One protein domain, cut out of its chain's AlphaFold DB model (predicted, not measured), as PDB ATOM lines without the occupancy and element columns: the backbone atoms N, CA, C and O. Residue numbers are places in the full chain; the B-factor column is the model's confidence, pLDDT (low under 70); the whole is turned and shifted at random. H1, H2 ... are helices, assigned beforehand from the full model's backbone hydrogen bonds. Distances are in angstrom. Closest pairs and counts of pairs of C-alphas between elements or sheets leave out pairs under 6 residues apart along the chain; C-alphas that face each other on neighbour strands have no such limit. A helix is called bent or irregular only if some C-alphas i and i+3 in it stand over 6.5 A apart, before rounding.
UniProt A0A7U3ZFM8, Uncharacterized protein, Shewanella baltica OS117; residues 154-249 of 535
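Overview. This is residues 154 to 249 of the 535 residues of an uncharacterized protein of Shewanella baltica OS117 (UniProt A0A7U3ZFM8). The short helix H4 sits in the middle of a compact body of crossed helices, with H1 crossing it on one side and H5 and H6 packing on it from the other. H3 packs on residues 154 to 158 of H1, H2 lies out at the edge near H1 and touches no helix, and residues 168 to 173 stick out as a loop beyond the end of H1. The printed part has 96 residues, with six named helices in the order H1 to H6 and no named strand, and its class is all helix. The whole is compact, with a radius of gyration of the C-alphas of 13.5 A and spans of 36 by 31 by 23 A.

Arrangement. H1, residues 154 to 166, is close to but not clearly touching H2, residues 181 to 188; their closest C-alphas, Met 155 and Phe 187, are 6.7 A apart. With residues 154 to 158 alone, H1 touches H3, residues 194 to 199, at a steep tilt of 56 degrees, the same way; the closest C-alphas, Pro 154 and Pro 194, are 5.8 A apart. With residues 158 to 162 alone, H1 touches the hub, H4, residues 201 to 209, at 73 degrees, only just about perpendicular; the closest C-alphas, Ile 162 and Pro 205, are 5.7 A apart. H4 is irregular, with C-alphas 202 and 205 7.3 A apart, and its line is a rough one. H4 touches H5, residues 223 to 233, at a steep tilt of 39 degrees, the same way; the closest C-alphas, Phe 209 and Val 230, are 5.2 A apart. H4 also touches H6, residues 240 to 247, at a steep tilt of 61 degrees, opposite ways; the closest C-alphas, Ser 202 and Arg 247, are 5.2 A apart. H1 is apart from H5 and H6. Every O i to N i+4 pair is within hydrogen-bond range in H3 and H6; the counts are 7 of 9 in H1, 4 of 7 in H5, 0 of 4 in H2 and 0 of 5 in H4, where O i to N i+3 pairs within range number 5 of 5 in H2 and 4 of 6 in H4.

Along the chain. H1 begins at C-alpha 154 (-90.527, 445.017, -44.386) and is 19.3 A long. H2 is 12.5 A, H3 8.6 A, H4 15.3 A and H5 15.8 A long. H6, 10.4 A long, ends at C-alpha 247 (-75.557, 445.417, -32.521).

Size, cuts and confidence. The two C-alphas farthest apart, Lys 182 and Ala 241, are 38.7 A apart. The printed part has no cut; the links H1 to H2 and H4 to H5 are long. The mean pLDDT of the printed part is 72.1, and residues 154 to 190 are under 70.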
ATOM      1  N   PRO A 154     -91.546 445.108 -45.437       60.88
ATOM      2  CA  PRO A 154     -90.527 445.017 -44.386       60.88
ATOM      3  C   PRO A 154     -89.157 444.511 -44.882       60.88
ATOM      4  O   PRO A 154     -88.133 445.103 -44.539       60.88
ATOM      5  N   MET A 155     -89.134 443.487 -45.746       62.34
ATOM      6  CA  MET A 155     -87.913 442.952 -46.376       62.34
ATOM      7  C   MET A 155     -87.229 443.976 -47.277       62.34
ATOM      8  O   MET A 155     -86.006 444.065 -47.299       62.34
ATOM      9  N   TYR A 156     -88.000 444.836 -47.943       57.41
ATOM     10  CA  TYR A 156     -87.429 445.975 -48.657       57.41
ATOM     11  C   TYR A 156     -86.768 446.993 -47.714       57.41
ATOM     12  O   TYR A 156     -85.717 447.542 -48.033       57.41
ATOM     13  N   GLY A 157     -87.351 447.256 -46.538       61.47
ATOM     14  CA  GLY A 157     -86.721 448.111 -45.527       61.47
ATOM     15  C   GLY A 157     -85.343 447.583 -45.120       61.47
ATOM     16  O   GLY A 157     -84.365 448.332 -45.133       61.47
ATOM     17  N   ILE A 158     -85.269 446.279 -44.848       63.03
ATOM     18  CA  ILE A 158     -84.041 445.521 -44.559       63.03
ATOM     19  C   ILE A 158     -83.037 445.672 -45.715       63.03
ATOM     20  O   ILE A 158     -81.926 446.157 -45.504       63.03
ATOM     21  N   PHE A 159     -83.458 445.377 -46.946       60.59
ATOM     22  CA  PHE A 159     -82.654 445.510 -48.166       60.59
ATOM     23  C   PHE A 159     -82.106 446.925 -48.364       60.59
ATOM     24  O   PHE A 159     -80.910 447.120 -48.566       60.59
ATOM     25  N   ARG A 160     -82.967 447.943 -48.270       55.75
ATOM     26  CA  ARG A 160     -82.609 449.353 -48.463       55.75
ATOM     27  C   ARG A 160     -81.512 449.777 -47.492       55.75
ATOM     28  O   ARG A 160     -80.635 450.560 -47.862       55.75
ATOM     29  N   HIS A 161     -81.563 449.273 -46.261       56.25
ATOM     30  CA  HIS A 161     -80.545 449.543 -45.258       56.25
ATOM     31  C   HIS A 161     -79.201 448.853 -45.552       56.25
ATOM     32  O   HIS A 161     -78.169 449.411 -45.193       56.25
ATOM     33  N   ILE A 162     -79.188 447.703 -46.225       56.22
ATOM     34  CA  ILE A 162     -77.953 447.035 -46.668       56.22
ATOM     35  C   ILE A 162     -77.383 447.763 -47.905       56.22
ATOM     36  O   ILE A 162     -76.251 448.242 -47.900       56.22
ATOM     37  N   TYR A 163     -78.226 447.970 -48.918       54.00
ATOM     38  CA  TYR A 163     -77.875 448.395 -50.275       54.00
ATOM     39  C   TYR A 163     -77.502 449.881 -50.431       54.00
ATOM     40  O   TYR A 163     -76.542 450.218 -51.132       54.00
ATOM     41  N   LEU A 164     -78.260 450.814 -49.828       50.88
ATOM     42  CA  LEU A 164     -78.050 452.258 -50.054       50.88
ATOM     43  C   LEU A 164     -76.801 452.805 -49.357       50.88
ATOM     44  O   LEU A 164     -76.283 453.846 -49.761       50.88
ATOM     45  N   TYR A 165     -76.328 452.140 -48.304       51.09
ATOM     46  CA  TYR A 165     -75.155 452.592 -47.559       51.09
ATOM     47  C   TYR A 165     -73.844 452.079 -48.153       51.09
ATOM     48  O   TYR A 165     -72.834 452.770 -48.047       51.09
ATOM     49  N   GLN A 166     -73.872 450.937 -48.840       50.03
ATOM     50  CA  GLN A 166     -72.701 450.373 -49.512       50.03
ATOM     51  C   GLN A 166     -72.317 451.124 -50.798       50.03
ATOM     52  O   GLN A 166     -71.190 451.011 -51.244       50.03
ATOM     53  N   ASN A 167     -73.227 451.900 -51.400       48.12
ATOM     54  CA  ASN A 167     -73.075 452.404 -52.774       48.12
ATOM     55  C   ASN A 167     -72.975 453.927 -52.918       48.12
ATOM     56  O   ASN A 167     -73.134 454.457 -54.015       48.12
ATOM     57  N   ARG A 168     -72.747 454.671 -51.830       48.66
ATOM     58  CA  ARG A 168     -72.628 456.130 -51.956       48.66
ATOM     59  C   ARG A 168     -71.310 456.598 -52.583       48.66
ATOM     60  O   ARG A 168     -71.328 457.717 -53.082       48.66
ATOM     61  N   GLU A 169     -70.215 455.823 -52.555       47.53
ATOM     62  CA  GLU A 169     -68.876 456.374 -52.871       47.53
ATOM     63  C   GLU A 169     -67.831 455.415 -53.498       47.53
ATOM     64  O   GLU A 169     -66.695 455.838 -53.661       47.53
ATOM     65  N   SER A 170     -68.150 454.177 -53.899       40.31
ATOM     66  CA  SER A 170     -67.207 453.326 -54.660       40.31
ATOM     67  C   SER A 170     -67.850 452.792 -55.938       40.31
ATOM     68  O   SER A 170     -68.966 452.273 -55.910       40.31
ATOM     69  N   SER A 171     -67.150 452.945 -57.062       41.47
ATOM     70  CA  SER A 171     -67.615 452.594 -58.407       41.47
ATOM     71  C   SER A 171     -67.614 451.095 -58.713       41.47
ATOM     72  O   SER A 171     -68.158 450.739 -59.746       41.47
ATOM     73  N   ASN A 172     -67.111 450.212 -57.840       44.78
ATOM     74  CA  ASN A 172     -67.071 448.763 -58.100       44.78
ATOM     75  C   ASN A 172     -67.373 447.896 -56.858       44.78
ATOM     76  O   ASN A 172     -66.527 447.147 -56.384       44.78
ATOM     77  N   SER A 173     -68.604 447.939 -56.337       36.00
ATOM     78  CA  SER A 173     -69.152 446.776 -55.614       36.00
ATOM     79  C   SER A 173     -70.667 446.628 -55.816       36.00
ATOM     80  O   SER A 173     -71.508 447.329 -55.237       36.00
ATOM     81  N   ILE A 174     -71.014 445.678 -56.685       36.84
ATOM     82  CA  ILE A 174     -72.377 445.196 -56.927       36.84
ATOM     83  C   ILE A 174     -72.755 444.273 -55.756       36.84
ATOM     84  O   ILE A 174     -72.049 443.326 -55.435       36.84
ATOM     85  N   CYS A 175     -73.850 444.596 -55.064       37.94
ATOM     86  CA  CYS A 175     -74.325 443.945 -53.846       37.94
ATOM     87  C   CYS A 175     -75.852 444.024 -53.794       37.94
ATOM     88  O   CYS A 175     -76.393 445.128 -53.774       37.94
ATOM     89  N   LEU A 176     -76.539 442.871 -53.811       34.78
ATOM     90  CA  LEU A 176     -78.002 442.751 -53.962       34.78
ATOM     91  C   LEU A 176     -78.545 443.476 -55.230       34.78
ATOM     92  O   LEU A 176     -79.680 443.950 -55.264       34.78
ATOM     93  N   LYS A 177     -77.698 443.626 -56.262       32.38
ATOM     94  CA  LYS A 177     -77.814 444.653 -57.318       32.38
ATOM     95  C   LYS A 177     -78.081 444.186 -58.735       32.38
ATOM     96  O   LYS A 177     -78.454 445.042 -59.525       32.38
ATOM     97  N   ASP A 178     -78.042 442.899 -59.034       42.53
ATOM     98  CA  ASP A 178     -78.508 442.421 -60.348       42.53
ATOM     99  C   ASP A 178     -80.032 442.196 -60.377       42.53
ATOM    100  O   ASP A 178     -80.590 441.627 -61.305       42.53
ATOM    101  N   ILE A 179     -80.718 442.671 -59.336       42.22
ATOM    102  CA  ILE A 179     -82.108 442.382 -59.007       42.22
ATOM    103  C   ILE A 179     -83.032 443.343 -59.770       42.22
ATOM    104  O   ILE A 179     -83.256 444.489 -59.367       42.22
ATOM    105  N   GLY A 180     -83.586 442.862 -60.880       47.66
ATOM    106  CA  GLY A 180     -84.810 443.383 -61.472       47.66
ATOM    107  C   GLY A 180     -86.035 443.121 -60.583       47.66
ATOM    108  O   GLY A 180     -85.980 442.543 -59.499       47.66
ATOM    109  N   LEU A 181     -87.211 443.568 -61.024       43.78
ATOM    110  CA  LEU A 181     -88.457 443.382 -60.260       43.78
ATOM    111  C   LEU A 181     -88.828 441.898 -60.073       43.78
ATOM    112  O   LEU A 181     -89.620 441.572 -59.192       43.78
ATOM    113  N   LYS A 182     -88.268 441.006 -60.901       42.84
ATOM    114  CA  LYS A 182     -88.419 439.554 -60.775       42.84
ATOM    115  C   LYS A 182     -87.725 439.054 -59.510       42.84
ATOM    116  O   LYS A 182     -88.320 438.297 -58.760       42.84
ATOM    117  N   GLU A 183     -86.535 439.554 -59.217       44.06
ATOM    118  CA  GLU A 183     -85.765 439.208 -58.030       44.06
ATOM    119  C   GLU A 183     -86.305 439.892 -56.754       44.06
ATOM    120  O   GLU A 183     -86.123 439.381 -55.653       44.06
ATOM    121  N   VAL A 184     -87.066 440.991 -56.874       46.47
ATOM    122  CA  VAL A 184     -87.864 441.549 -55.757       46.47
ATOM    123  C   VAL A 184     -88.970 440.577 -55.306       46.47
ATOM    124  O   VAL A 184     -89.298 440.540 -54.119       46.47
ATOM    125  N   ASN A 185     -89.502 439.741 -56.207       48.94
ATOM    126  CA  ASN A 185     -90.411 438.649 -55.835       48.94
ATOM    127  C   ASN A 185     -89.680 437.483 -55.140       48.94
ATOM    128  O   ASN A 185     -90.312 436.732 -54.399       48.94
ATOM    129  N   ASN A 186     -88.354 437.367 -55.275       50.69
ATOM    130  CA  ASN A 186     -87.566 436.365 -54.546       50.69
ATOM    131  C   ASN A 186     -87.398 436.735 -53.059       50.69
ATOM    132  O   ASN A 186     -86.995 435.903 -52.253       50.69
ATOM    133  N   PHE A 187     -87.766 437.949 -52.625       53.84
ATOM    134  CA  PHE A 187     -87.778 438.283 -51.192       53.84
ATOM    135  C   PHE A 187     -88.773 437.440 -50.389       53.84
ATOM    136  O   PHE A 187     -88.565 437.232 -49.194       53.84
ATOM    137  N   THR A 188     -89.813 436.920 -51.042       52.78
ATOM    138  CA  THR A 188     -90.728 435.919 -50.478       52.78
ATOM    139  C   THR A 188     -90.047 434.556 -50.280       52.78
ATOM    140  O   THR A 188     -90.434 433.806 -49.388       52.78
ATOM    141  N   GLU A 189     -89.007 434.247 -51.063       57.09
ATOM    142  CA  GLU A 189     -88.245 432.988 -51.005       57.09
ATOM    143  C   GLU A 189     -87.145 433.005 -49.942       57.09
ATOM    144  O   GLU A 189     -86.800 431.950 -49.415       57.09
ATOM    145  N   LEU A 190     -86.651 434.190 -49.557       62.94
ATOM    146  CA  LEU A 190     -85.602 434.327 -48.542       62.94
ATOM    147  C   LEU A 190     -86.005 433.773 -47.167       62.94
ATOM    148  O   LEU A 190     -85.141 433.656 -46.306       62.94
ATOM    149  N   LYS A 191     -87.296 433.480 -46.921       73.50
ATOM    150  CA  LYS A 191     -87.857 432.935 -45.662       73.50
ATOM    151  C   LYS A 191     -87.416 433.668 -44.378       73.50
ATOM    152  O   LYS A 191     -87.685 433.199 -43.275       73.50
ATOM    153  N   LEU A 192     -86.782 434.833 -44.508       77.19
ATOM    154  CA  LEU A 192     -86.267 435.629 -43.411       77.19
ATOM    155  C   LEU A 192     -87.444 436.245 -42.671       77.19
ATOM    156  O   LEU A 192     -88.245 436.973 -43.260       77.19
ATOM    157  N   ASN A 193     -87.530 435.994 -41.367       81.38
ATOM    158  CA  ASN A 193     -88.550 436.626 -40.543       81.38
ATOM    159  C   ASN A 193     -88.298 438.151 -40.493       81.38
ATOM    160  O   ASN A 193     -87.287 438.587 -39.922       81.38
ATOM    161  N   PRO A 194     -89.200 438.988 -41.045       74.12
ATOM    162  CA  PRO A 194     -88.922 440.413 -41.171       74.12
ATOM    163  C   PRO A 194     -88.902 441.148 -39.832       74.12
ATOM    164  O   PRO A 194     -88.161 442.115 -39.674       74.12
ATOM    165  N   GLU A 195     -89.681 440.692 -38.852       76.75
ATOM    166  CA  GLU A 195     -89.709 441.278 -37.513       76.75
ATOM    167  C   GLU A 195     -88.377 441.045 -36.793       76.75
ATOM    168  O   GLU A 195     -87.751 441.987 -36.301       76.75
ATOM    169  N   HIS A 196     -87.877 439.807 -36.820       82.31
ATOM    170  CA  HIS A 196     -86.576 439.465 -36.242       82.31
ATOM    171  C   HIS A 196     -85.434 440.246 -36.904       82.31
ATOM    172  O   HIS A 196     -84.547 440.753 -36.212       82.31
ATOM    173  N   ALA A 197     -85.471 440.387 -38.228       81.94
ATOM    174  CA  ALA A 197     -84.479 441.136 -38.985       81.94
ATOM    175  C   ALA A 197     -84.522 442.647 -38.687       81.94
ATOM    176  O   ALA A 197     -83.473 443.270 -38.521       81.94
ATOM    177  N   LEU A 198     -85.708 443.242 -38.527       78.06
ATOM    178  CA  LEU A 198     -85.847 444.643 -38.113       78.06
ATOM    179  C   LEU A 198     -85.351 444.876 -36.679       78.06
ATOM    180  O   LEU A 198     -84.653 445.863 -36.423       78.06
ATOM    181  N   ASN A 199     -85.630 443.944 -35.764       83.81
ATOM    182  CA  ASN A 199     -85.131 443.984 -34.387       83.81
ATOM    183  C   ASN A 199     -83.602 443.837 -34.312       83.81
ATOM    184  O   ASN A 199     -82.968 444.344 -33.387       83.81
ATOM    185  N   ASN A 200     -82.990 443.212 -35.322       87.44
ATOM    186  CA  ASN A 200     -81.545 443.027 -35.443       87.44
ATOM    187  C   ASN A 200     -80.943 443.832 -36.604       87.44
ATOM    188  O   ASN A 200     -79.906 443.456 -37.151       87.44
ATOM    189  N   LYS A 201     -81.555 444.972 -36.959       83.12
ATOM    190  CA  LYS A 201     -81.199 445.747 -38.159       83.12
ATOM    191  C   LYS A 201     -79.710 446.073 -38.295       83.12
ATOM    192  O   LYS A 201     -79.192 446.152 -39.400       83.12
ATOM    193  N   SER A 202     -79.004 446.286 -37.189       84.94
ATOM    194  CA  SER A 202     -77.577 446.616 -37.181       84.94
ATOM    195  C   SER A 202     -76.680 445.453 -37.599       84.94
ATOM    196  O   SER A 202     -75.553 445.705 -38.007       84.94
ATOM    197  N   LEU A 203     -77.170 444.212 -37.528       88.94
ATOM    198  CA  LEU A 203     -76.445 443.000 -37.909       88.94
ATOM    199  C   LEU A 203     -76.739 442.541 -39.336       88.94
ATOM    200  O   LEU A 203     -76.022 441.690 -39.843       88.94
ATOM    201  N   LEU A 204     -77.745 443.107 -40.005       85.50
ATOM    202  CA  LEU A 204     -78.113 442.703 -41.364       85.50
ATOM    203  C   LEU A 204     -76.948 442.703 -42.365       85.50
ATOM    204  O   LEU A 204     -76.908 441.789 -43.181       85.50
ATOM    205  N   PRO A 205     -75.976 443.639 -42.318       85.12
ATOM    206  CA  PRO A 205     -74.858 443.598 -43.257       85.12
ATOM    207  C   PRO A 205     -73.974 442.348 -43.126       85.12
ATOM    208  O   PRO A 205     -73.306 441.984 -44.088       85.12
ATOM    209  N   LEU A 206     -73.983 441.681 -41.966       85.88
ATOM    210  CA  LEU A 206     -73.249 440.433 -41.739       85.88
ATOM    211  C   LEU A 206     -73.965 439.208 -42.335       85.88
ATOM    212  O   LEU A 206     -73.347 438.155 -42.437       85.88
ATOM    213  N   LEU A 207     -75.233 439.322 -42.754       86.38
ATOM    214  CA  LEU A 207     -75.919 438.234 -43.466       86.38
ATOM    215  C   LEU A 207     -75.257 437.921 -44.810       86.38
ATOM    216  O   LEU A 207     -75.413 436.819 -45.308       86.38
ATOM    217  N   ASN A 208     -74.457 438.844 -45.352       81.69
ATOM    218  CA  ASN A 208     -73.636 438.596 -46.537       81.69
ATOM    219  C   ASN A 208     -72.597 437.475 -46.332       81.69
ATOM    220  O   ASN A 208     -72.029 437.003 -47.309       81.69
ATOM    221  N   PHE A 209     -72.340 437.070 -45.085       83.44
ATOM    222  CA  PHE A 209     -71.476 435.941 -44.736       83.44
ATOM    223  C   PHE A 209     -72.266 434.667 -44.411       83.44
ATOM    224  O   PHE A 209     -71.686 433.708 -43.919       83.44
ATOM    225  N   ILE A 210     -73.584 434.639 -44.606       86.50
ATOM    226  CA  ILE A 210     -74.428 433.491 -44.266       86.50
ATOM    227  C   ILE A 210     -75.129 433.019 -45.537       86.50
ATOM    228  O   ILE A 210     -75.700 433.829 -46.263       86.50
ATOM    229  N   ASP A 211     -75.087 431.712 -45.781       85.19
ATOM    230  CA  ASP A 211     -75.816 431.079 -46.877       85.19
ATOM    231  C   ASP A 211     -77.332 431.291 -46.707       85.19
ATOM    232  O   ASP A 211     -77.877 431.212 -45.597       85.19
ATOM    233  N   ASP A 212     -78.015 431.603 -47.804       80.38
ATOM    234  CA  ASP A 212     -79.428 431.983 -47.806       80.38
ATOM    235  C   ASP A 212     -80.355 430.848 -47.345       80.38
ATOM    236  O   ASP A 212     -81.421 431.115 -46.776       80.38
ATOM    237  N   SER A 213     -79.922 429.587 -47.452       84.44
ATOM    238  CA  SER A 213     -80.642 428.431 -46.909       84.44
ATOM    239  C   SER A 213     -80.881 428.517 -45.394       84.44
ATOM    240  O   SER A 213     -81.861 427.963 -44.884       84.44
ATOM    241  N   HIS A 214     -80.050 429.269 -44.662       87.62
ATOM    242  CA  HIS A 214     -80.189 429.459 -43.218       87.62
ATOM    243  C   HIS A 214     -81.115 430.613 -42.826       87.62
ATOM    244  O   HIS A 214     -81.458 430.740 -41.648       87.62
ATOM    245  N   PHE A 215     -81.565 431.452 -43.764       86.75
ATOM    246  CA  PHE A 215     -82.368 432.635 -43.428       86.75
ATOM    247  C   PHE A 215     -83.740 432.287 -42.836       86.75
ATOM    248  O   PHE A 215     -84.305 433.076 -42.077       86.75
ATOM    249  N   ALA A 216     -84.233 431.076 -43.109       83.56
ATOM    250  CA  ALA A 216     -85.452 430.526 -42.527       83.56
ATOM    251  C   ALA A 216     -85.318 430.128 -41.043       83.56
ATOM    252  O   ALA A 216     -86.321 429.785 -40.416       83.56
ATOM    253  N   HIS A 217     -84.104 430.116 -40.477       88.25
ATOM    254  CA  HIS A 217     -83.892 429.635 -39.117       88.25
ATOM    255  C   HIS A 217     -84.573 430.573 -38.097       88.25
ATOM    256  O   HIS A 217     -84.251 431.765 -38.053       88.25
ATOM    257  N   PRO A 218     -85.468 430.072 -37.221       87.12
ATOM    258  CA  PRO A 218     -86.250 430.919 -36.310       87.12
ATOM    259  C   PRO A 218     -85.365 431.705 -35.332       87.12
ATOM    260  O   PRO A 218     -85.679 432.828 -34.939       87.12
ATOM    261  N   GLU A 219     -84.209 431.140 -34.988       92.44
ATOM    262  CA  GLU A 219     -83.213 431.772 -34.126       92.44
ATOM    263  C   GLU A 219     -82.016 432.365 -34.884       92.44
ATOM    264  O   GLU A 219     -80.956 432.511 -34.291       92.44
ATOM    265  N   LEU A 220     -82.140 432.714 -36.173       92.00
ATOM    266  CA  LEU A 220     -81.008 433.179 -36.995       92.00
ATOM    267  C   LEU A 220     -80.128 434.237 -36.308       92.00
ATOM    268  O   LEU A 220     -78.915 434.200 -36.449       92.00
ATOM    269  N   PHE A 221     -80.721 435.169 -35.554       92.94
ATOM    270  CA  PHE A 221     -80.002 436.254 -34.871       92.94
ATOM    271  C   PHE A 221     -79.602 435.948 -33.414       92.94
ATOM    272  O   PHE A 221     -79.070 436.825 -32.714       92.94
ATOM    273  N   SER A 222     -79.858 434.731 -32.924       93.81
ATOM    274  CA  SER A 222     -79.340 434.270 -31.636       93.81
ATOM    275  C   SER A 222     -77.835 434.030 -31.752       93.81
ATOM    276  O   SER A 222     -77.325 433.622 -32.790       93.81
ATOM    277  N   ASN A 223     -77.080 434.281 -30.682       93.94
ATOM    278  CA  ASN A 223     -75.626 434.097 -30.731       93.94
ATOM    279  C   ASN A 223     -75.213 432.627 -30.923       93.94
ATOM    280  O   ASN A 223     -74.076 432.388 -31.310       93.94
ATOM    281  N   SER A 224     -76.079 431.660 -30.603       93.50
ATOM    282  CA  SER A 224     -75.821 430.228 -30.804       93.50
ATOM    283  C   SER A 224     -75.905 429.814 -32.271       93.50
ATOM    284  O   SER A 224     -75.238 428.858 -32.640       93.50
ATOM    285  N   VAL A 225     -76.673 430.534 -33.095       94.69
ATOM    286  CA  VAL A 225     -76.864 430.227 -34.522       94.69
ATOM    287  C   VAL A 225     -76.102 431.213 -35.403       94.69
ATOM    288  O   VAL A 225     -75.337 430.812 -36.272       94.69
ATOM    289  N   PHE A 226     -76.244 432.511 -35.136       93.56
ATOM    290  CA  PHE A 226     -75.668 433.579 -35.949       93.56
ATOM    291  C   PHE A 226     -74.143 433.503 -36.044       93.56
ATOM    292  O   PHE A 226     -73.574 433.614 -37.123       93.56
ATOM    293  N   LEU A 227     -73.467 433.340 -34.902       93.62
ATOM    294  CA  LEU A 227     -72.007 433.389 -34.840       93.62
ATOM    295  C   LEU A 227     -71.341 432.224 -35.576       93.62
ATOM    296  O   LEU A 227     -70.451 432.513 -36.373       93.62
ATOM    297  N   PRO A 228     -71.741 430.952 -35.361       94.12
ATOM    298  CA  PRO A 228     -71.202 429.847 -36.145       94.12
ATOM    299  C   PRO A 228     -71.365 430.056 -37.648       94.12
ATOM    300  O   PRO A 228     -70.395 429.893 -38.375       94.12
ATOM    301  N   LEU A 229     -72.547 430.491 -38.099       92.62
ATOM    302  CA  LEU A 229     -72.820 430.703 -39.522       92.62
ATOM    303  C   LEU A 229     -71.969 431.827 -40.123       92.62
ATOM    304  O   LEU A 229     -71.389 431.655 -41.190       92.62
ATOM    305  N   VAL A 230     -71.845 432.964 -39.431       89.25
ATOM    306  CA  VAL A 230     -70.992 434.065 -39.904       89.25
ATOM    307  C   VAL A 230     -69.521 433.648 -39.915       89.25
ATOM    308  O   VAL A 230     -68.831 433.897 -40.897       89.25
ATOM    309  N   ASN A 231     -69.035 432.995 -38.856       90.06
ATOM    310  CA  ASN A 231     -67.635 432.573 -38.746       90.06
ATOM    311  C   ASN A 231     -67.285 431.391 -39.668       90.06
ATOM    312  O   ASN A 231     -66.108 431.139 -39.894       90.06
ATOM    313  N   GLN A 232     -68.275 430.663 -40.194       88.25
ATOM    314  CA  GLN A 232     -68.045 429.585 -41.157       88.25
ATOM    315  C   GLN A 232     -67.533 430.126 -42.496       88.25
ATOM    316  O   GLN A 232     -66.630 429.540 -43.086       88.25
ATOM    317  N   ASN A 233     -68.082 431.252 -42.960       80.56
ATOM    318  CA  ASN A 233     -67.713 431.843 -44.251       80.56
ATOM    319  C   ASN A 233     -66.798 433.063 -44.109       80.56
ATOM    320  O   ASN A 233     -66.060 433.417 -45.028       80.56
ATOM    321  N   CYS A 234     -66.822 433.720 -42.952       71.75
ATOM    322  CA  CYS A 234     -65.870 434.760 -42.624       71.75
ATOM    323  C   CYS A 234     -64.601 434.078 -42.095       71.75
ATOM    324  O   CYS A 234     -64.634 433.500 -41.014       71.75
ATOM    325  N   LYS A 235     -63.453 434.196 -42.785       70.44
ATOM    326  CA  LYS A 235     -62.121 433.750 -42.288       70.44
ATOM    327  C   LYS A 235     -61.661 434.493 -41.008       70.44
ATOM    328  O   LYS A 235     -60.486 434.498 -40.651       70.44
ATOM    329  N   PHE A 236     -62.583 435.174 -40.337       73.62
ATOM    330  CA  PHE A 236     -62.403 436.021 -39.182       73.62
ATOM    331  C   PHE A 236     -63.393 435.624 -38.091       73.62
ATOM    332  O   PHE A 236     -64.608 435.672 -38.281       73.62
ATOM    333  N   GLU A 237     -62.864 435.305 -36.912       86.06
ATOM    334  CA  GLU A 237     -63.684 434.922 -35.772       86.06
ATOM    335  C   GLU A 237     -64.279 436.153 -35.065       86.06
ATOM    336  O   GLU A 237     -63.607 436.897 -34.326       86.06
ATOM    337  N   LEU A 238     -65.585 436.352 -35.249       89.00
ATOM    338  CA  LEU A 238     -66.393 437.234 -34.419       89.00
ATOM    339  C   LEU A 238     -66.751 436.536 -33.110       89.00
ATOM    340  O   LEU A 238     -67.196 435.390 -33.081       89.00
ATOM    341  N   THR A 239     -66.616 437.258 -32.001       92.69
ATOM    342  CA  THR A 239     -67.049 436.787 -30.683       92.69
ATOM    343  C   THR A 239     -68.421 437.360 -30.318       92.69
ATOM    344  O   THR A 239     -68.883 438.358 -30.881       92.69
ATOM    345  N   LYS A 240     -69.046 436.811 -29.270       93.81
ATOM    346  CA  LYS A 240     -70.274 437.375 -28.670       93.81
ATOM    347  C   LYS A 240     -70.114 438.848 -28.268       93.81
ATOM    348  O   LYS A 240     -71.082 439.606 -28.332       93.81
ATOM    349  N   ALA A 241     -68.911 439.262 -27.858       91.81
ATOM    350  CA  ALA A 241     -68.634 440.652 -27.507       91.81
ATOM    351  C   ALA A 241     -68.630 441.564 -28.744       91.81
ATOM    352  O   ALA A 241     -69.180 442.662 -28.687       91.81
ATOM    353  N   ASP A 242     -68.094 441.089 -29.871       90.25
ATOM    354  CA  ASP A 242     -68.055 441.845 -31.129       90.25
ATOM    355  C   ASP A 242     -69.463 442.065 -31.674       90.25
ATOM    356  O   ASP A 242     -69.846 443.194 -31.971       90.25
ATOM    357  N   VAL A 243     -70.282 441.009 -31.693       91.25
ATOM    358  CA  VAL A 243     -71.691 441.106 -32.103       91.25
ATOM    359  C   VAL A 243     -72.464 442.055 -31.197       91.25
ATOM    360  O   VAL A 243     -73.267 442.839 -31.690       91.25
ATOM    361  N   ARG A 244     -72.209 442.053 -29.881       92.00
ATOM    362  CA  ARG A 244     -72.839 443.010 -28.958       92.00
ATOM    363  C   ARG A 244     -72.461 444.456 -29.293       92.00
ATOM    364  O   ARG A 244     -73.338 445.316 -29.302       92.00
ATOM    365  N   ILE A 245     -71.185 444.715 -29.590       89.88
ATOM    366  CA  ILE A 245     -70.703 446.042 -29.993       89.88
ATOM    367  C   ILE A 245     -71.369 446.472 -31.300       89.88
ATOM    368  O   ILE A 245     -71.947 447.559 -31.343       89.88
ATOM    369  N   LEU A 246     -71.327 445.622 -32.333       89.44
ATOM    370  CA  LEU A 246     -71.907 445.887 -33.655       89.44
ATOM    371  C   LEU A 246     -73.425 446.063 -33.585       89.44
ATOM    372  O   LEU A 246     -73.969 446.954 -34.231       89.44
ATOM    373  N   ARG A 247     -74.112 445.290 -32.735       90.50
ATOM    374  CA  ARG A 247     -75.557 445.417 -32.521       90.50
ATOM    375  C   ARG A 247     -75.928 446.793 -31.963       90.50
ATOM    376  O   ARG A 247     -76.962 447.336 -32.348       90.50
ATOM    377  N   ALA A 248     -75.076 447.361 -31.109       89.00
ATOM    378  CA  ALA A 248     -75.226 448.711 -30.569       89.00
ATOM    379  C   ALA A 248     -74.815 449.819 -31.559       89.00
ATOM    380  O   ALA A 248     -75.014 451.000 -31.269       89.00
ATOM    381  N   GLN A 249     -74.240 449.471 -32.717       85.81
ATOM    382  CA  GLN A 249     -73.884 450.440 -33.746       85.81
ATOM    383  C   GLN A 249     -75.024 450.662 -34.742       85.81
ATOM    384  O   GLN A 249     -75.845 449.776 -34.983       85.81
TER     385      GLN A 249